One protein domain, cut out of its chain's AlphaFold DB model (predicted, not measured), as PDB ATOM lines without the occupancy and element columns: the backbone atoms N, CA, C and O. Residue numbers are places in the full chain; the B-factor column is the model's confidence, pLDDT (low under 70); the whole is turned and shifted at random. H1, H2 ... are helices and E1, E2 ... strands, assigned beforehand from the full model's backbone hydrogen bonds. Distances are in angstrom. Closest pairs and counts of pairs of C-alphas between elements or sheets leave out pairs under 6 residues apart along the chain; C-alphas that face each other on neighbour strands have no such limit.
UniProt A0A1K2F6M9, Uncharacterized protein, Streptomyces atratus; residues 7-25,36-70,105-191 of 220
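This is residues 7 to 25, 36 to 70 and 105 to 191 of the 220 residues of an uncharacterized protein of Streptomyces atratus (UniProt A0A1K2F6M9). A small parallel sheet, E3 E5 E4, has H5 packed over one face, while H1, H3 and H4 cluster beyond the sheet, with H1 grazing it; far off lies a separate hairpin of E1 and E2. A long stretch without a named element, residues 36 to 62, leads away from the sheet, and its residues 37 to 43 stick out. The printed part has 141 residues, with five named helices and five named strands in the order E1 E2 E3 E4 H1 H2 H3 H4 H5 E5, a mixed class of helices and strands. It is extended, with a radius of gyration of the C-alphas of 23.4 A, and flat, spanning 65 by 60 by 28 A.

In the sheet, E3 is residues 63 to 68, 15.6 A long, E5 is residues 185 to 190, 15.8 A, and E4 is residues 105 to 109. H5 is residues 168 to 180, 18.5 A. H1, residues 116 to 131, spans 18.4 A, from C-alpha 116 at (41.471, 1.190, -29.353), with a kink of 66 degrees near residue 125. H2 is residues 134 to 137, H3 is residues 142 to 152, 17.9 A, and H4 is residues 155 to 161. E1, residues 7 to 12, begins at C-alpha 7 at (52.946, -22.875, -79.924), and E2 is residues 15 to 21, 18.8 A.

E5 is the inner strand, parallel to E3, with N 65 and O 186 3.0 A apart, and to E4, with N 108 and O 187 2.9 A apart. E4, the five helices and E5 form a strand-helix-strand unit, two parallel neighbour strands with helices between. H5 is on the sheet at a height of 9.5 A, and its closest C-alphas to E4 are Tyr 178 and Gly 106, 6.9 A apart. H1 only grazes the sheet, with residues 123 to 130. H1 touches H4, the closest C-alphas being His 124 and Pro 155, 5.5 A apart. H1 touches H3 with residues 128 to 131 alone, at a steep tilt of 56 degrees, closest at Trp 129 and Ser 150, C-alphas 5.1 A apart. H2 is close to H3 but not clearly touching, with the C-alphas of Asn 137 and Phe 146 7.3 A apart. E1 and E2 form an antiparallel hairpin, with N 10 and O 17 3.0 A apart. Every O i to N i+4 pair is within hydrogen-bond range in H4, against 9 of 12 in H1, 5 of 7 in H3 and 7 of 9 in H5; H2 is too short for one.

The C-alphas of Asp 39 and Arg 148 are the farthest apart, at 67.1 A. Residues 26 to 35 and 71 to 104 are not printed, with C-alpha gaps of 34.1 A and 20.1 A. Of the links that are printed whole, none is long. The mean pLDDT of the printed part is 76.4; 27 residues are under 70, among them residues 56 to 70.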
ATOM      1  N   THR A   7      53.464 -22.122 -78.780       88.50
ATOM      2  CA  THR A   7      52.946 -22.875 -79.924       88.50
ATOM      3  C   THR A   7      51.877 -23.826 -79.415       88.50
ATOM      4  O   THR A   7      52.103 -24.535 -78.435       88.50
ATOM      5  N   GLY A   8      50.734 -23.859 -80.089       92.06
ATOM      6  CA  GLY A   8      49.664 -24.799 -79.783       92.06
ATOM      7  C   GLY A   8      48.609 -24.812 -80.876       92.06
ATOM      8  O   GLY A   8      48.878 -24.380 -81.993       92.06
ATOM      9  N   ALA A   9      47.422 -25.329 -80.574       90.88
ATOM     10  CA  ALA A   9      46.330 -25.432 -81.532       90.88
ATOM     11  C   ALA A   9      45.041 -24.852 -80.949       90.88
ATOM     12  O   ALA A   9      44.750 -25.051 -79.768       90.88
ATOM     13  N   ILE A  10      44.285 -24.138 -81.782       89.44
ATOM     14  CA  ILE A  10      42.919 -23.713 -81.472       89.44
ATOM     15  C   ILE A  10      41.977 -24.629 -82.250       89.44
ATOM     16  O   ILE A  10      42.114 -24.770 -83.468       89.44
ATOM     17  N   SER A  11      41.030 -25.240 -81.541       89.56
ATOM     18  CA  SER A  11      40.053 -26.154 -82.128       89.56
ATOM     19  C   SER A  11      38.660 -25.538 -82.141       89.56
ATOM     20  O   SER A  11      38.191 -25.035 -81.122       89.56
ATOM     21  N   PHE A  12      37.980 -25.633 -83.283       86.88
ATOM     22  CA  PHE A  12      36.580 -25.252 -83.456       86.88
ATOM     23  C   PHE A  12      35.800 -26.469 -83.958       86.88
ATOM     24  O   PHE A  12      35.920 -26.876 -85.116       86.88
ATOM     25  N   GLY A  13      35.026 -27.087 -83.064       88.50
ATOM     26  CA  GLY A  13      34.319 -28.336 -83.351       88.50
ATOM     27  C   GLY A  13      35.292 -29.471 -83.684       88.50
ATOM     28  O   GLY A  13      36.010 -29.946 -82.809       88.50
ATOM     29  N   LEU A  14      35.316 -29.889 -84.952       91.06
ATOM     30  CA  LEU A  14      36.167 -30.970 -85.473       91.06
ATOM     31  C   LEU A  14      37.444 -30.473 -86.175       91.06
ATOM     32  O   LEU A  14      38.258 -31.288 -86.604       91.06
ATOM     33  N   VAL A  15      37.631 -29.157 -86.315       87.38
ATOM     34  CA  VAL A  15      38.791 -28.578 -87.011       87.38
ATOM     35  C   VAL A  15      39.794 -28.053 -85.990       87.38
ATOM     36  O   VAL A  15      39.433 -27.258 -85.127       87.38
ATOM     37  N   SER A  16      41.057 -28.472 -86.105       89.88
ATOM     38  CA  SER A  16      42.168 -28.044 -85.246       89.88
ATOM     39  C   SER A  16      43.212 -27.291 -86.068       89.88
ATOM     40  O   SER A  16      43.826 -27.870 -86.966       89.88
ATOM     41  N   ILE A  17      43.434 -26.013 -85.753       94.88
ATOM     42  CA  ILE A  17      44.359 -25.133 -86.477       94.88
ATOM     43  C   ILE A  17      45.586 -24.863 -85.595       94.88
ATOM     44  O   ILE A  17      45.435 -24.302 -84.505       94.88
ATOM     45  N   PRO A  18      46.807 -25.223 -86.031       91.75
ATOM     46  CA  PRO A  18      48.020 -24.901 -85.294       91.75
ATOM     47  C   PRO A  18      48.322 -23.402 -85.397       91.75
ATOM     48  O   PRO A  18      48.343 -22.829 -86.486       91.75
ATOM     49  N   ILE A  19      48.606 -22.774 -84.261       93.31
ATOM     50  CA  ILE A  19      48.969 -21.361 -84.170       93.31
ATOM     51  C   ILE A  19      50.288 -21.166 -83.417       93.31
ATOM     52  O   ILE A  19      50.685 -21.965 -82.563       93.31
ATOM     53  N   LYS A  20      50.969 -20.063 -83.729       90.88
ATOM     54  CA  LYS A  20      52.159 -19.585 -83.018       90.88
ATOM     55  C   LYS A  20      51.886 -18.175 -82.520       90.88
ATOM     56  O   LYS A  20      51.583 -17.294 -83.319       90.88
ATOM     57  N   VAL A  21      52.000 -17.967 -81.215       89.75
ATOM     58  CA  VAL A  21      51.850 -16.642 -80.605       89.75
ATOM     59  C   VAL A  21      53.214 -15.966 -80.594       89.75
ATOM     60  O   VAL A  21      54.176 -16.495 -80.032       89.75
ATOM     61  N   ILE A  22      53.293 -14.800 -81.225       89.56
ATOM     62  CA  ILE A  22      54.480 -13.942 -81.253       89.56
ATOM     63  C   ILE A  22      54.164 -12.629 -80.536       89.56
ATOM     64  O   ILE A  22      53.044 -12.131 -80.628       89.56
ATOM     65  N   SER A  23      55.137 -12.079 -79.805       84.25
ATOM     66  CA  SER A  23      54.967 -10.771 -79.167       84.25
ATOM     67  C   SER A  23      54.916  -9.684 -80.237       84.25
ATOM     68  O   SER A  23      55.841  -9.584 -81.044       84.25
ATOM     69  N   ALA A  24      53.849  -8.882 -80.254       78.44
ATOM     70  CA  ALA A  24      53.728  -7.736 -81.160       78.44
ATOM     71  C   ALA A  24      54.524  -6.518 -80.662       78.44
ATOM     72  O   ALA A  24      54.942  -5.680 -81.456       78.44
ATOM     73  N   THR A  25      54.752  -6.439 -79.351       79.25
ATOM     74  CA  THR A  25      55.525  -5.389 -78.688       79.25
ATOM     75  C   THR A  25      56.749  -5.998 -78.007       79.25
ATOM     76  O   THR A  25      56.711  -7.123 -77.506       79.25
ATOM     77  N   HIS A  36      77.947   1.249 -55.831       77.50
ATOM     78  CA  HIS A  36      78.637   1.883 -54.720       77.50
ATOM     79  C   HIS A  36      79.533   2.991 -55.279       77.50
ATOM     80  O   HIS A  36      80.242   2.755 -56.253       77.50
ATOM     81  N   LEU A  37      79.468   4.198 -54.710       85.62
ATOM     82  CA  LEU A  37      80.080   5.383 -55.320       85.62
ATOM     83  C   LEU A  37      81.617   5.331 -55.334       85.62
ATOM     84  O   LEU A  37      82.230   5.878 -56.243       85.62
ATOM     85  N   GLU A  38      82.224   4.680 -54.339       85.81
ATOM     86  CA  GLU A  38      83.682   4.608 -54.178       85.81
ATOM     87  C   GLU A  38      84.293   3.483 -55.022       85.81
ATOM     88  O   GLU A  38      85.277   3.689 -55.728       85.81
ATOM     89  N   ASP A  39      83.657   2.308 -55.019       88.44
ATOM     90  CA  ASP A  39      84.233   1.099 -55.626       88.44
ATOM     91  C   ASP A  39      83.641   0.779 -57.002       88.44
ATOM     92  O   ASP A  39      84.042  -0.189 -57.651       88.44
ATOM     93  N   MET A  40      82.599   1.513 -57.413       82.81
ATOM     94  CA  MET A  40      81.754   1.218 -58.581       82.81
ATOM     95  C   MET A  40      81.152  -0.203 -58.575       82.81
ATOM     96  O   MET A  40      80.622  -0.684 -59.580       82.81
ATOM     97  N   GLY A  41      81.195  -0.882 -57.425       83.88
ATOM     98  CA  GLY A  41      80.669  -2.225 -57.230       83.88
ATOM     99  C   GLY A  41      79.142  -2.242 -57.220       83.88
ATOM    100  O   GLY A  41      78.492  -1.308 -56.761       83.88
ATOM    101  N   ARG A  42      78.531  -3.320 -57.716       84.19
ATOM    102  CA  ARG A  42      77.066  -3.442 -57.773       84.19
ATOM    103  C   ARG A  42      76.469  -3.629 -56.375       84.19
ATOM    104  O   ARG A  42      76.746  -4.630 -55.715       84.19
ATOM    105  N   VAL A  43      75.574  -2.728 -55.974       83.88
ATOM    106  CA  VAL A  43      74.842  -2.816 -54.703       83.88
ATOM    107  C   VAL A  43      73.737  -3.865 -54.828       83.88
ATOM    108  O   VAL A  43      72.951  -3.859 -55.777       83.88
ATOM    109  N   ARG A  44      73.684  -4.797 -53.870       77.19
ATOM    110  CA  ARG A  44      72.634  -5.821 -53.778       77.19
ATOM    111  C   ARG A  44      71.713  -5.503 -52.608       77.19
ATOM    112  O   ARG A  44      72.170  -5.407 -51.475       77.19
ATOM    113  N   THR A  45      70.415  -5.408 -52.872       73.81
ATOM    114  CA  THR A  45      69.406  -5.271 -51.820       73.81
ATOM    115  C   THR A  45      69.163  -6.626 -51.161       73.81
ATOM    116  O   THR A  45      68.793  -7.587 -51.835       73.81
ATOM    117  N   ARG A  46      69.364  -6.705 -49.844       71.31
ATOM    118  CA  ARG A  46      68.968  -7.843 -49.003       71.31
ATOM    119  C   ARG A  46      67.941  -7.355 -47.987       71.31
ATOM    120  O   ARG A  46      68.063  -6.238 -47.495       71.31
ATOM    121  N   LYS A  47      66.922  -8.168 -47.713       67.19
ATOM    122  CA  LYS A  47      65.948  -7.900 -46.651       67.19
ATOM    123  C   LYS A  47      66.447  -8.581 -45.381       67.19
ATOM    124  O   LYS A  47      66.754  -9.770 -45.422       67.19
ATOM    125  N   VAL A  48      66.559  -7.814 -44.305       76.50
ATOM    126  CA  VAL A  48      67.101  -8.247 -43.012       76.50
ATOM    127  C   VAL A  48      65.995  -8.117 -41.963       76.50
ATOM    128  O   VAL A  48      65.205  -7.170 -42.035       76.50
ATOM    129  N   CYS A  49      65.884  -9.082 -41.049       58.91
ATOM    130  CA  CYS A  49      64.928  -9.031 -39.940       58.91
ATOM    131  C   CYS A  49      65.397  -8.015 -38.891       58.91
ATOM    132  O   CYS A  49      66.537  -8.077 -38.457       58.91
ATOM    133  N   SER A  50      64.534  -7.107 -38.427       68.50
ATOM    134  CA  SER A  50      64.929  -6.072 -37.456       68.50
ATOM    135  C   SER A  50      65.147  -6.586 -36.029       68.50
ATOM    136  O   SER A  50      65.660  -5.846 -35.197       68.50
ATOM    137  N   ILE A  51      64.705  -7.809 -35.726       74.38
ATOM    138  CA  ILE A  51      64.840  -8.423 -34.397       74.38
ATOM    139  C   ILE A  51      66.136  -9.235 -34.312       74.38
ATOM    140  O   ILE A  51      66.843  -9.163 -33.313       74.38
ATOM    141  N   GLU A  52      66.442  -9.992 -35.365       71.69
ATOM    142  CA  GLU A  52      67.538 -10.970 -35.380       71.69
ATOM    143  C   GLU A  52      68.753 -10.501 -36.200       71.69
ATOM    144  O   GLU A  52      69.797 -11.132 -36.144       71.69
ATOM    145  N   ASP A  53      68.623  -9.405 -36.958       74.81
ATOM    146  CA  ASP A  53      69.627  -8.845 -37.886       74.81
ATOM    147  C   ASP A  53      70.156  -9.835 -38.950       74.81
ATOM    148  O   ASP A  53      71.177  -9.621 -39.602       74.81
ATOM    149  N   GLU A  54      69.399 -10.909 -39.191       76.88
ATOM    150  CA  GLU A  54      69.703 -11.956 -40.166       76.88
ATOM    151  C   GLU A  54      68.975 -11.754 -41.506       76.88
ATOM    152  O   GLU A  54      67.887 -11.167 -41.598       76.88
ATOM    153  N   VAL A  55      69.582 -12.256 -42.587       74.25
ATOM    154  CA  VAL A  55      69.027 -12.148 -43.947       74.25
ATOM    155  C   VAL A  55      67.883 -13.143 -44.126       74.25
ATOM    156  O   VAL A  55      68.106 -14.350 -44.163       74.25
ATOM    157  N   VAL A  56      66.667 -12.637 -44.339       69.94
ATOM    158  CA  VAL A  56      65.469 -13.482 -44.459       69.94
ATOM    159  C   VAL A  56      65.284 -13.955 -45.911       69.94
ATOM    160  O   VAL A  56      65.183 -13.111 -46.813       69.94
ATOM    161  N   PRO A  57      65.189 -15.271 -46.181       62.50
ATOM    162  CA  PRO A  57      64.850 -15.811 -47.500       62.50
ATOM    163  C   PRO A  57      63.462 -15.365 -47.970       62.50
ATOM    164  O   PRO A  57      62.567 -15.141 -47.167       62.50
ATOM    165  N   GLN A  58      63.231 -15.267 -49.285       49.53
ATOM    166  CA  GLN A  58      61.925 -14.833 -49.810       49.53
ATOM    167  C   GLN A  58      60.763 -15.758 -49.404       49.53
ATOM    168  O   GLN A  58      59.629 -15.299 -49.342       49.53
ATOM    169  N   GLN A  59      61.038 -17.037 -49.147       48.88
ATOM    170  CA  GLN A  59      60.031 -18.026 -48.749       48.88
ATOM    171  C   GLN A  59      59.588 -17.858 -47.291       48.88
ATOM    172  O   GLN A  59      58.443 -18.154 -46.980       48.88
ATOM    173  N   ASP A  60      60.456 -17.286 -46.456       49.97
ATOM    174  CA  ASP A  60      60.204 -17.031 -45.034       49.97
ATOM    175  C   ASP A  60      59.727 -15.585 -44.801       49.97
ATOM    176  O   ASP A  60      59.593 -15.112 -43.676       49.97
ATOM    177  N   GLN A  61      59.476 -14.850 -45.890       53.16
ATOM    178  CA  GLN A  61      58.922 -13.505 -45.860       53.16
ATOM    179  C   GLN A  61      57.425 -13.557 -46.108       53.16
ATOM    180  O   GLN A  61      56.972 -13.866 -47.211       53.16
ATOM    181  N   LEU A  62      56.662 -13.099 -45.126       41.94
ATOM    182  CA  LEU A  62      55.258 -12.820 -45.336       41.94
ATOM    183  C   LEU A  62      55.072 -11.397 -45.866       41.94
ATOM    184  O   LEU A  62      55.517 -10.414 -45.266       41.94
ATOM    185  N   ARG A  63      54.385 -11.267 -47.003       40.34
ATOM    186  CA  ARG A  63      54.041  -9.958 -47.558       40.34
ATOM    187  C   ARG A  63      52.641  -9.552 -47.113       40.34
ATOM    188  O   ARG A  63      51.648 -10.067 -47.622       40.34
ATOM    189  N   LEU A  64      52.575  -8.562 -46.226       36.44
ATOM    190  CA  LEU A  64      51.332  -7.861 -45.919       36.44
ATOM    191  C   LEU A  64      51.004  -6.905 -47.070       36.44
ATOM    192  O   LEU A  64      51.751  -5.962 -47.352       36.44
ATOM    193  N   VAL A  65      49.897  -7.159 -47.762       35.91
ATOM    194  CA  VAL A  65      49.381  -6.264 -48.800       35.91
ATOM    195  C   VAL A  65      48.230  -5.468 -48.196       35.91
ATOM    196  O   VAL A  65      47.206  -6.024 -47.801       35.91
ATOM    197  N   ARG A  66      48.406  -4.146 -48.112       29.16
ATOM    198  CA  ARG A  66      47.353  -3.224 -47.680       29.16
ATOM    199  C   ARG A  66      46.276  -3.154 -48.761       29.16
ATOM    200  O   ARG A  66      46.562  -2.679 -49.860       29.16
ATOM    201  N   TRP A  67      45.045  -3.524 -48.419       27.62
ATOM    202  CA  TRP A  67      43.870  -3.178 -49.210       27.62
ATOM    203  C   TRP A  67      43.175  -1.974 -48.577       27.62
ATOM    204  O   TRP A  67      42.752  -2.003 -47.423       27.62
ATOM    205  N   LEU A  68      43.098  -0.879 -49.334       28.81
ATOM    206  CA  LEU A  68      42.283   0.271 -48.964       28.81
ATOM    207  C   LEU A  68      40.852  -0.022 -49.405       28.81
ATOM    208  O   LEU A  68      40.553  -0.010 -50.599       28.81
ATOM    209  N   THR A  69      39.967  -0.281 -48.449       33.62
ATOM    210  CA  THR A  69      38.537  -0.387 -48.733       33.62
ATOM    211  C   THR A  69      38.019   1.011 -49.061       33.62
ATOM    212  O   THR A  69      37.817   1.851 -48.183       33.62
ATOM    213  N   GLY A  70      37.869   1.299 -50.355       26.05
ATOM    214  CA  GLY A  70      37.111   2.451 -50.822       26.05
ATOM    215  C   GLY A  70      35.662   2.336 -50.349       26.05
ATOM    216  O   GLY A  70      35.100   1.246 -50.284       26.05
ATOM    217  N   TYR A 105      46.162 -16.863 -51.114       61.09
ATOM    218  CA  TYR A 105      45.911 -15.569 -50.483       61.09
ATOM    219  C   TYR A 105      44.951 -15.722 -49.299       61.09
ATOM    220  O   TYR A 105      43.944 -16.423 -49.396       61.09
ATOM    221  N   GLY A 106      45.257 -15.062 -48.182       64.62
ATOM    222  CA  GLY A 106      44.410 -15.058 -46.986       64.62
ATOM    223  C   GLY A 106      43.828 -13.667 -46.722       64.62
ATOM    224  O   GLY A 106      44.612 -12.735 -46.526       64.62
ATOM    225  N   PRO A 107      42.496 -13.469 -46.721       70.31
ATOM    226  CA  PRO A 107      41.910 -12.220 -46.250       70.31
ATOM    227  C   PRO A 107      41.908 -12.183 -44.715       70.31
ATOM    228  O   PRO A 107      41.448 -13.130 -44.074       70.31
ATOM    229  N   LEU A 108      42.388 -11.080 -44.138       80.62
ATOM    230  CA  LEU A 108      42.341 -10.806 -42.701       80.62
ATOM    231  C   LEU A 108      41.718  -9.416 -42.470       80.62
ATOM    232  O   LEU A 108      42.331  -8.406 -42.837       80.62
ATOM    233  N   PRO A 109      40.498  -9.323 -41.907       82.06
ATOM    234  CA  PRO A 109      39.955  -8.043 -41.474       82.06
ATOM    235  C   PRO A 109      40.778  -7.509 -40.302       82.06
ATOM    236  O   PRO A 109      41.126  -8.255 -39.391       82.06
ATOM    237  N   VAL A 110      41.086  -6.216 -40.326       84.88
ATOM    238  CA  VAL A 110      41.854  -5.524 -39.283       84.88
ATOM    239  C   VAL A 110      41.267  -4.136 -39.054       84.88
ATOM    240  O   VAL A 110      40.686  -3.563 -39.975       84.88
ATOM    241  N   CYS A 111      41.411  -3.564 -37.856       83.75
ATOM    242  CA  CYS A 111      41.056  -2.162 -37.626       83.75
ATOM    243  C   CYS A 111      42.138  -1.419 -36.840       83.75
ATOM    244  O   CYS A 111      42.154  -1.407 -35.613       83.75
ATOM    245  N   TYR A 112      43.034  -0.754 -37.563       85.19
ATOM    246  CA  TYR A 112      44.054   0.097 -36.961       85.19
ATOM    247  C   TYR A 112      43.519   1.488 -36.585       85.19
ATOM    248  O   TYR A 112      42.936   2.166 -37.439       85.19
ATOM    249  N   ASP A 113      43.779   1.924 -35.350       79.12
ATOM    250  CA  ASP A 113      43.734   3.320 -34.883       79.12
ATOM    251  C   ASP A 113      44.532   3.454 -33.580       79.12
ATOM    252  O   ASP A 113      44.630   2.501 -32.816       79.12
ATOM    253  N   THR A 114      45.065   4.650 -33.331       82.56
ATOM    254  CA  THR A 114      45.691   5.067 -32.066       82.56
ATOM    255  C   THR A 114      44.765   4.981 -30.852       82.56
ATOM    256  O   THR A 114      45.246   4.834 -29.735       82.56
ATOM    257  N   ASP A 115      43.449   5.089 -31.048       84.56
ATOM    258  CA  ASP A 115      42.454   4.847 -30.001       84.56
ATOM    259  C   ASP A 115      41.779   3.487 -30.232       84.56
ATOM    260  O   ASP A 115      41.059   3.282 -31.220       84.56
ATOM    261  N   ARG A 116      42.014   2.553 -29.302       85.19
ATOM    262  CA  ARG A 116      41.471   1.190 -29.353       85.19
ATOM    263  C   ARG A 116      39.946   1.179 -29.312       85.19
ATOM    264  O   ARG A 116      39.342   0.430 -30.080       85.19
ATOM    265  N   ASP A 117      39.316   2.010 -28.488       86.69
ATOM    266  CA  ASP A 117      37.855   2.032 -28.370       86.69
ATOM    267  C   ASP A 117      37.226   2.592 -29.651       86.69
ATOM    268  O   ASP A 117      36.227   2.064 -30.152       86.69
ATOM    269  N   ALA A 118      37.867   3.591 -30.263       84.56
ATOM    270  CA  ALA A 118      37.463   4.097 -31.573       84.56
ATOM    271  C   ALA A 118      37.635   3.045 -32.688       84.56
ATOM    272  O   ALA A 118      36.797   2.959 -33.595       84.56
ATOM    273  N   ALA A 119      38.699   2.234 -32.635       84.19
ATOM    274  CA  ALA A 119      38.910   1.119 -33.559       84.19
ATOM    275  C   ALA A 119      37.809   0.068 -33.431       84.19
ATOM    276  O   ALA A 119      37.186  -0.285 -34.434       84.19
ATOM    277  N   VAL A 120      37.507  -0.359 -32.205       89.12
ATOM    278  CA  VAL A 120      36.445  -1.332 -31.932       89.12
ATOM    279  C   VAL A 120      35.084  -0.790 -32.371       89.12
ATOM    280  O   VAL A 120      34.341  -1.499 -33.046       89.12
ATOM    281  N   ALA A 121      34.772   0.476 -32.085       86.56
ATOM    282  CA  ALA A 121      33.513   1.092 -32.505       86.56
ATOM    283  C   ALA A 121      33.355   1.128 -34.036       86.56
ATOM    284  O   ALA A 121      32.284   0.824 -34.560       86.56
ATOM    285  N   ARG A 122      34.421   1.446 -34.783       85.81
ATOM    286  CA  ARG A 122      34.377   1.426 -36.258       85.81
ATOM    287  C   ARG A 122      34.319   0.022 -36.836       85.81
ATOM    288  O   ARG A 122      33.612  -0.196 -37.820       85.81
ATOM    289  N   ALA A 123      35.072  -0.912 -36.266       85.62
ATOM    290  CA  ALA A 123      35.019  -2.309 -36.667       85.62
ATOM    291  C   ALA A 123      33.622  -2.887 -36.402       85.62
ATOM    292  O   ALA A 123      33.083  -3.606 -37.239       85.62
ATOM    293  N   HIS A 124      32.989  -2.506 -35.293       89.19
ATOM    294  CA  HIS A 124      31.606  -2.860 -35.004       89.19
ATOM    295  C   HIS A 124      30.642  -2.271 -36.033       89.19
ATOM    296  O   HIS A 124      29.849  -3.009 -36.607       89.19
ATOM    297  N   ASP A 125      30.758  -0.988 -36.363       83.94
ATOM    298  CA  ASP A 125      29.881  -0.356 -37.352       83.94
ATOM    299  C   ASP A 125      29.991  -1.002 -38.750       83.94
ATOM    300  O   ASP A 125      28.982  -1.375 -39.356       83.94
ATOM    301  N   GLN A 126      31.218  -1.194 -39.247       81.88
ATOM    302  CA  GLN A 126      31.462  -1.587 -40.643       81.88
ATOM    303  C   GLN A 126      31.642  -3.094 -40.853       81.88
ATOM    304  O   GLN A 126      31.311  -3.607 -41.924       81.88
ATOM    305  N   PHE A 127      32.166  -3.812 -39.859       83.75
ATOM    306  CA  PHE A 127      32.554  -5.221 -39.961       83.75
ATOM    307  C   PHE A 127      31.791  -6.156 -39.014       83.75
ATOM    308  O   PHE A 127      32.053  -7.350 -39.050       83.75
ATOM    309  N   ARG A 128      30.770  -5.715 -38.258       85.00
ATOM    310  CA  ARG A 128      29.932  -6.636 -37.443       85.00
ATOM    311  C   ARG A 128      29.359  -7.845 -38.187       85.00
ATOM    312  O   ARG A 128      29.047  -8.857 -37.571       85.00
ATOM    313  N   TRP A 129      29.220  -7.770 -39.506       81.25
ATOM    314  CA  TRP A 129      28.765  -8.884 -40.339       81.25
ATOM    315  C   TRP A 129      29.803 -10.010 -40.505       81.25
ATOM    316  O   TRP A 129      29.421 -11.124 -40.861       81.25
ATOM    317  N   SER A 130      31.090  -9.762 -40.234       76.31
ATOM    318  CA  SER A 130      32.165 -10.747 -40.419       76.31
ATOM    319  C   SER A 130      32.287 -11.764 -39.279       76.31
ATOM    320  O   SER A 130      32.895 -12.808 -39.476       76.31
ATOM    321  N   VAL A 131      31.674 -11.504 -38.116       78.31
ATOM    322  CA  VAL A 131      31.667 -12.419 -36.953       78.31
ATOM    323  C   VAL A 131      30.815 -13.671 -37.217       78.31
ATOM    324  O   VAL A 131      30.996 -14.712 -36.588       78.31
ATOM    325  N   GLY A 132      29.881 -13.600 -38.170       72.81
ATOM    326  CA  GLY A 132      29.068 -14.745 -38.570       72.81
ATOM    327  C   GLY A 132      29.896 -15.852 -39.229       72.81
ATOM    328  O   GLY A 132      30.803 -15.592 -40.015       72.81
ATOM    329  N   SER A 133      29.542 -17.114 -38.966       71.31
ATOM    330  CA  SER A 133      30.117 -18.249 -39.697       71.31
ATOM    331  C   SER A 133      29.865 -18.123 -41.199       71.31
ATOM    332  O   SER A 133      28.755 -17.798 -41.622       71.31
ATOM    333  N   TRP A 134      30.858 -18.498 -42.011       66.31
ATOM    334  CA  TRP A 134      30.773 -18.494 -43.478       66.31
ATOM    335  C   TRP A 134      29.483 -19.146 -44.009       66.31
ATOM    336  O   TRP A 134      28.842 -18.598 -44.899       66.31
ATOM    337  N   LYS A 135      29.057 -20.271 -43.418       74.00
ATOM    338  CA  LYS A 135      27.826 -20.974 -43.814       74.00
ATOM    339  C   LYS A 135      26.565 -20.128 -43.652       74.00
ATOM    340  O   LYS A 135      25.630 -20.305 -44.410       74.00
ATOM    341  N   VAL A 136      26.529 -19.242 -42.660       77.31
ATOM    342  CA  VAL A 136      25.409 -18.315 -42.469       77.31
ATOM    343  C   VAL A 136      25.510 -17.196 -43.496       77.31
ATOM    344  O   VAL A 136      24.535 -16.897 -44.170       77.31
ATOM    345  N   ASN A 137      26.705 -16.631 -43.663       76.88
ATOM    346  CA  ASN A 137      26.941 -15.507 -44.566       76.88
ATOM    347  C   ASN A 137      26.639 -15.844 -46.037       76.88
ATOM    348  O   ASN A 137      26.152 -14.979 -46.759       76.88
ATOM    349  N   ALA A 138      26.879 -17.085 -46.467       80.06
ATOM    350  CA  ALA A 138      26.590 -17.550 -47.826       80.06
ATOM    351  C   ALA A 138      25.088 -17.568 -48.172       80.06
ATOM    352  O   ALA A 138      24.727 -17.438 -49.337       80.06
ATOM    353  N   GLU A 139      24.224 -17.706 -47.165       81.50
ATOM    354  CA  GLU A 139      22.774 -17.861 -47.338       81.50
ATOM    355  C   GLU A 139      22.014 -16.527 -47.222       81.50
ATOM    356  O   GLU A 139      20.795 -16.480 -47.398       81.50
ATOM    357  N   LEU A 140      22.699 -15.419 -46.897       79.19
ATOM    358  CA  LEU A 140      22.040 -14.137 -46.656       79.19
ATOM    359  C   LEU A 140      21.764 -13.371 -47.958       79.19
ATOM    360  O   LEU A 140      22.697 -13.026 -48.688       79.19
ATOM    361  N   PRO A 141      20.494 -13.010 -48.232       70.62
ATOM    362  CA  PRO A 141      20.147 -12.260 -49.427       70.62
ATOM    363  C   PRO A 141      20.507 -10.782 -49.252       70.62
ATOM    364  O   PRO A 141      19.785 -10.001 -48.625       70.62
ATOM    365  N   GLY A 142      21.632 -10.395 -49.845       76.50
ATOM    366  CA  GLY A 142      22.062  -9.005 -49.962       76.50
ATOM    367  C   GLY A 142      22.335  -8.287 -48.627       76.50
ATOM    368  O   GLY A 142      22.250  -8.870 -47.543       76.50
ATOM    369  N   PRO A 143      22.662  -6.981 -48.678       72.56
ATOM    370  CA  PRO A 143      23.142  -6.225 -47.516       72.56
ATOM    371  C   PRO A 143      22.155  -6.141 -46.341       72.56
ATOM    372  O   PRO A 143      22.568  -6.074 -45.183       72.56
ATOM    373  N   ALA A 144      20.847  -6.173 -46.614       79.69
ATOM    374  CA  ALA A 144      19.819  -6.132 -45.575       79.69
ATOM    375  C   ALA A 144      19.831  -7.396 -44.694       79.69
ATOM    376  O   ALA A 144      19.646  -7.293 -43.479       79.69
ATOM    377  N   GLY A 145      20.103  -8.568 -45.283       79.62
ATOM    378  CA  GLY A 145      20.257  -9.823 -44.546       79.62
ATOM    379  C   GLY A 145      21.433  -9.763 -43.572       79.62
ATOM    380  O   GLY A 145      21.269 -10.046 -42.384       79.62
ATOM    381  N   PHE A 146      22.586  -9.279 -44.042       81.12
ATOM    382  CA  PHE A 146      23.766  -9.063 -43.199       81.12
ATOM    383  C   PHE A 146      23.492  -8.087 -42.056       81.12
ATOM    384  O   PHE A 146      23.818  -8.386 -40.906       81.12
ATOM    385  N   ALA A 147      22.844  -6.952 -42.333       78.94
ATOM    386  CA  ALA A 147      22.514  -5.960 -41.311       78.94
ATOM    387  C   ALA A 147      21.594  -6.526 -40.215       78.94
ATOM    388  O   ALA A 147      21.770  -6.192 -39.039       78.94
ATOM    389  N   ARG A 148      20.644  -7.392 -40.595       83.00
ATOM    390  CA  ARG A 148      19.671  -8.022 -39.692       83.00
ATOM    391  C   ARG A 148      20.303  -9.102 -38.822       83.00
ATOM    392  O   ARG A 148      20.012  -9.158 -37.632       83.00
ATOM    393  N   VAL A 149      21.160  -9.949 -39.382       84.75
ATOM    394  CA  VAL A 149      21.830 -11.004 -38.603       84.75
ATOM    395  C   VAL A 149      22.859 -10.404 -37.654       84.75
ATOM    396  O   VAL A 149      22.906 -10.757 -36.479       84.75
ATOM    397  N   SER A 150      23.626  -9.427 -38.128       85.38
ATOM    398  CA  SER A 150      24.683  -8.800 -37.334       85.38
ATOM    399  C   SER A 150      24.192  -7.744 -36.337       85.38
ATOM    400  O   SER A 150      25.011  -7.105 -35.683       85.38
ATOM    401  N   GLN A 151      22.881  -7.491 -36.210       85.69
ATOM    402  CA  GLN A 151      22.348  -6.448 -35.306       85.69
ATOM    403  C   GLN A 151      22.563  -6.743 -33.817       85.69
ATOM    404  O   GLN A 151      22.507  -5.826 -33.007       85.69
ATOM    405  N   PHE A 152      22.816  -8.005 -33.468       89.12
ATOM    406  CA  PHE A 152      23.026  -8.442 -32.087       89.12
ATOM    407  C   PHE A 152      24.502  -8.597 -31.708       89.12
ATOM    408  O   PHE A 152      24.796  -8.862 -30.546       89.12
ATOM    409  N   VAL A 153      25.411  -8.439 -32.673       89.06
ATOM    410  CA  VAL A 153      26.857  -8.503 -32.439       89.06
ATOM    411  C   VAL A 153      27.245  -7.341 -31.537       89.06
ATOM    412  O   VAL A 153      26.860  -6.200 -31.802       89.06
ATOM    413  N   ARG A 154      27.980  -7.623 -30.464       91.75
ATOM    414  CA  ARG A 154      28.476  -6.611 -29.529       91.75
ATOM    415  C   ARG A 154      29.856  -6.108 -29.960       91.75
ATOM    416  O   ARG A 154      30.572  -6.814 -30.670       91.75
ATOM    417  N   PRO A 155      30.262  -4.908 -29.520       88.88
ATOM    418  CA  PRO A 155      31.625  -4.422 -29.723       88.88
ATOM    419  C   PRO A 155      32.692  -5.403 -29.210       88.88
ATOM    420  O   PRO A 155      33.688  -5.628 -29.891       88.88
ATOM    421  N   ASP A 156      32.443  -6.064 -28.076       88.88
ATOM    422  CA  ASP A 156      33.357  -7.072 -27.521       88.88
ATOM    423  C   ASP A 156      33.514  -8.300 -28.431       88.88
ATOM    424  O   ASP A 156      34.618  -8.814 -28.593       88.88
ATOM    425  N   ASP A 157      32.438  -8.748 -29.089       89.56
ATOM    426  CA  ASP A 157      32.495  -9.876 -30.032       89.56
ATOM    427  C   ASP A 157      33.420  -9.556 -31.217       89.56
ATOM    428  O   ASP A 157      34.129 -10.425 -31.728       89.56
ATOM    429  N   ILE A 158      33.448  -8.285 -31.630       87.25
ATOM    430  CA  ILE A 158      34.349  -7.778 -32.666       87.25
ATOM    431  C   ILE A 158      35.779  -7.672 -32.156       87.25
ATOM    432  O   ILE A 158      36.685  -8.138 -32.839       87.25
ATOM    433  N   ALA A 159      35.983  -7.119 -30.960       86.75
ATOM    434  CA  ALA A 159      37.309  -6.992 -30.358       86.75
ATOM    435  C   ALA A 159      37.994  -8.356 -30.144       86.75
ATOM    436  O   ALA A 159      39.216  -8.444 -30.219       86.75
ATOM    437  N   ASN A 160      37.207  -9.414 -29.923       86.31
ATOM    438  CA  ASN A 160      37.699 -10.788 -29.797       86.31
ATOM    439  C   ASN A 160      37.965 -11.477 -31.147       86.31
ATOM    440  O   ASN A 160      38.715 -12.446 -31.192       86.31
ATOM    441  N   SER A 161      37.338 -11.015 -32.233       81.25
ATOM    442  CA  SER A 161      37.407 -11.670 -33.550       81.25
ATOM    443  C   SER A 161      38.338 -10.961 -34.537       81.25
ATOM    444  O   SER A 161      38.850 -11.583 -35.464       81.25
ATOM    445  N   ILE A 162      38.518  -9.648 -34.380       85.44
ATOM    446  CA  ILE A 162      39.253  -8.779 -35.298       85.44
ATOM    447  C   ILE A 162      40.322  -8.028 -34.497       85.44
ATOM    448  O   ILE A 162      39.974  -7.345 -33.530       85.44
ATOM    449  N   PRO A 163      41.601  -8.064 -34.910       87.69
ATOM    450  CA  PRO A 163      42.636  -7.272 -34.260       87.69
ATOM    451  C   PRO A 163      42.341  -5.773 -34.446       87.69
ATOM    452  O   PRO A 163      42.229  -5.272 -35.573       87.69
ATOM    453  N   CYS A 164      42.180  -5.070 -33.324       87.06
ATOM    454  CA  CYS A 164      41.829  -3.652 -33.264       87.06
ATOM    455  C   CYS A 164      42.815  -2.871 -32.381       87.06
ATOM    456  O   CYS A 164      43.158  -3.332 -31.292       87.06
ATOM    457  N   GLY A 165      43.200  -1.668 -32.814       86.38
ATOM    458  CA  GLY A 165      44.081  -0.755 -32.069       86.38
ATOM    459  C   GLY A 165      45.399  -0.455 -32.786       86.38
ATOM    460  O   GLY A 165      45.503  -0.625 -34.001       86.38
ATOM    461  N   ASP A 166      46.397   0.013 -32.038       81.06
ATOM    462  CA  ASP A 166      47.717   0.408 -32.542       81.06
ATOM    463  C   ASP A 166      48.850  -0.552 -32.160       81.06
ATOM    464  O   ASP A 166      49.971  -0.411 -32.655       81.06
ATOM    465  N   ASP A 167      48.549  -1.554 -31.338       79.69
ATOM    466  CA  ASP A 167      49.499  -2.581 -30.940       79.69
ATOM    467  C   ASP A 167      49.831  -3.520 -32.107       79.69
ATOM    468  O   ASP A 167      49.009  -4.323 -32.551       79.69
ATOM    469  N   VAL A 168      51.072  -3.435 -32.591       75.38
ATOM    470  CA  VAL A 168      51.577  -4.263 -33.695       75.38
ATOM    471  C   VAL A 168      51.575  -5.749 -33.325       75.38
ATOM    472  O   VAL A 168      51.322  -6.577 -34.202       75.38
ATOM    473  N   GLY A 169      51.801  -6.088 -32.048       73.38
ATOM    474  CA  GLY A 169      51.813  -7.471 -31.561       73.38
ATOM    475  C   GLY A 169      50.503  -8.197 -31.856       73.38
ATOM    476  O   GLY A 169      50.513  -9.258 -32.475       73.38
ATOM    477  N   THR A 170      49.378  -7.550 -31.561       77.94
ATOM    478  CA  THR A 170      48.021  -8.059 -31.815       77.94
ATOM    479  C   THR A 170      47.795  -8.416 -33.295       77.94
ATOM    480  O   THR A 170      47.147  -9.414 -33.614       77.94
ATOM    481  N   PHE A 171      48.340  -7.633 -34.233       80.56
ATOM    482  CA  PHE A 171      48.224  -7.936 -35.667       80.56
ATOM    483  C   PHE A 171      49.156  -9.066 -36.101       80.56
ATOM    484  O   PHE A 171      48.783  -9.858 -36.965       80.56
ATOM    485  N   VAL A 172      50.356  -9.146 -35.522       78.81
ATOM    486  CA  VAL A 172      51.308 -10.229 -35.797       78.81
ATOM    487  C   VAL A 172      50.741 -11.563 -35.313       78.81
ATOM    488  O   VAL A 172      50.726 -12.520 -36.083       78.81
ATOM    489  N   GLU A 173      50.182 -11.608 -34.103       77.44
ATOM    490  CA  GLU A 173      49.525 -12.799 -33.551       77.44
ATOM    491  C   GLU A 173      48.358 -13.274 -34.426       77.44
ATOM    492  O   GLU A 173      48.228 -14.468 -34.689       77.44
ATOM    493  N   ALA A 174      47.549 -12.351 -34.957       79.94
ATOM    494  CA  ALA A 174      46.457 -12.686 -35.875       79.94
ATOM    495  C   ALA A 174      46.947 -13.220 -37.239       79.94
ATOM    496  O   ALA A 174      46.225 -13.927 -37.943       79.94
ATOM    497  N   VAL A 175      48.175 -12.874 -37.624       78.12
ATOM    498  CA  VAL A 175      48.797 -13.236 -38.899       78.12
ATOM    499  C   VAL A 175      49.563 -14.562 -38.816       78.12
ATOM    500  O   VAL A 175      49.605 -15.295 -39.807       78.12
ATOM    501  N   CYS A 176      50.128 -14.905 -37.654       76.19
ATOM    502  CA  CYS A 176      50.893 -16.140 -37.438       76.19
ATOM    503  C   CYS A 176      50.179 -17.413 -37.937       76.19
ATOM    504  O   CYS A 176      50.803 -18.158 -38.694       76.19
ATOM    505  N   PRO A 177      48.877 -17.641 -37.665       77.25
ATOM    506  CA  PRO A 177      48.175 -18.831 -38.150       77.25
ATOM    507  C   PRO A 177      48.139 -18.951 -39.680       77.25
ATOM    508  O   PRO A 177      48.155 -20.051 -40.225       77.25
ATOM    509  N   TYR A 178      48.107 -17.824 -40.398       70.12
ATOM    510  CA  TYR A 178      48.147 -17.819 -41.862       70.12
ATOM    511  C   TYR A 178      49.549 -18.152 -42.378       70.12
ATOM    512  O   TYR A 178      49.685 -18.888 -43.355       70.12
ATOM    513  N   ALA A 179      50.590 -17.641 -41.720       69.38
ATOM    514  CA  ALA A 179      51.965 -17.995 -42.057       69.38
ATOM    515  C   ALA A 179      52.220 -19.497 -41.827       69.38
ATOM    516  O   ALA A 179      52.734 -20.173 -42.718       69.38
ATOM    517  N   GLU A 180      51.771 -20.042 -40.692       70.00
ATOM    518  CA  GLU A 180      51.856 -21.476 -40.372       70.00
ATOM    519  C   GLU A 180      51.059 -22.349 -41.352       70.00
ATOM    520  O   GLU A 180      51.501 -23.435 -41.730       70.00
ATOM    521  N   ALA A 181      49.910 -21.862 -41.825       74.75
ATOM    522  CA  ALA A 181      49.102 -22.533 -42.841       74.75
ATOM    523  C   ALA A 181      49.682 -22.433 -44.270       74.75
ATOM    524  O   ALA A 181      49.092 -22.977 -45.209       74.75
ATOM    525  N   GLY A 182      50.828 -21.767 -44.461       69.56
ATOM    526  CA  GLY A 182      51.529 -21.683 -45.745       69.56
ATOM    527  C   GLY A 182      51.001 -20.605 -46.697       69.56
ATOM    528  O   GLY A 182      51.255 -20.671 -47.905       69.56
ATOM    529  N   PHE A 183      50.266 -19.610 -46.191       68.50
ATOM    530  CA  PHE A 183      49.873 -18.450 -46.992       68.50
ATOM    531  C   PHE A 183      51.080 -17.542 -47.240       68.50
ATOM    532  O   PHE A 183      51.745 -17.094 -46.312       68.50
ATOM    533  N   THR A 184      51.344 -17.227 -48.509       60.69
ATOM    534  CA  THR A 184      52.472 -16.362 -48.904       60.69
ATOM    535  C   THR A 184      52.091 -14.884 -48.992       60.69
ATOM    536  O   THR A 184      52.952 -14.006 -48.922       60.69
ATOM    537  N   GLU A 185      50.801 -14.592 -49.180       62.78
ATOM    538  CA  GLU A 185      50.272 -13.230 -49.280       62.78
ATOM    539  C   GLU A 185      49.031 -13.088 -48.389       62.78
ATOM    540  O   GLU A 185      48.073 -13.854 -48.515       62.78
ATOM    541  N   ILE A 186      49.036 -12.090 -47.499       68.75
ATOM    542  CA  ILE A 186      47.885 -11.762 -46.649       68.75
ATOM    543  C   ILE A 186      47.352 -10.390 -47.036       68.75
ATOM    544  O   ILE A 186      48.090  -9.400 -47.093       68.75
ATOM    545  N   ALA A 187      46.051 -10.351 -47.303       71.12
ATOM    546  CA  ALA A 187      45.314  -9.146 -47.627       71.12
ATOM    547  C   ALA A 187      44.690  -8.577 -46.349       71.12
ATOM    548  O   ALA A 187      43.735  -9.139 -45.816       71.12
ATOM    549  N   LEU A 188      45.224  -7.449 -45.880       75.88
ATOM    550  CA  LEU A 188      44.663  -6.731 -44.738       75.88
ATOM    551  C   LEU A 188      43.510  -5.841 -45.208       75.88
ATOM    552  O   LEU A 188      43.739  -4.903 -45.979       75.88
ATOM    553  N   ALA A 189      42.295  -6.123 -44.739       73.25
ATOM    554  CA  ALA A 189      41.104  -5.330 -45.034       73.25
ATOM    555  C   ALA A 189      40.837  -4.341 -43.889       73.25
ATOM    556  O   ALA A 189      40.372  -4.738 -42.825       73.25
ATOM    557  N   GLN A 190      41.143  -3.061 -44.117       76.81
ATOM    558  CA  GLN A 190      40.962  -1.976 -43.148       76.81
ATOM    559  C   GLN A 190      39.644  -1.230 -43.429       76.81
ATOM    560  O   GLN A 190      39.456  -0.769 -44.562       76.81
ATOM    561  N   PRO A 191      38.746  -1.039 -42.444       73.56
ATOM    562  CA  PRO A 191      37.517  -0.282 -42.646       73.56
ATOM    563  C   PRO A 191      37.832   1.176 -42.984       73.56
ATOM    564  O   PRO A 191      38.874   1.724 -42.604       73.56
TER     565      PRO A 191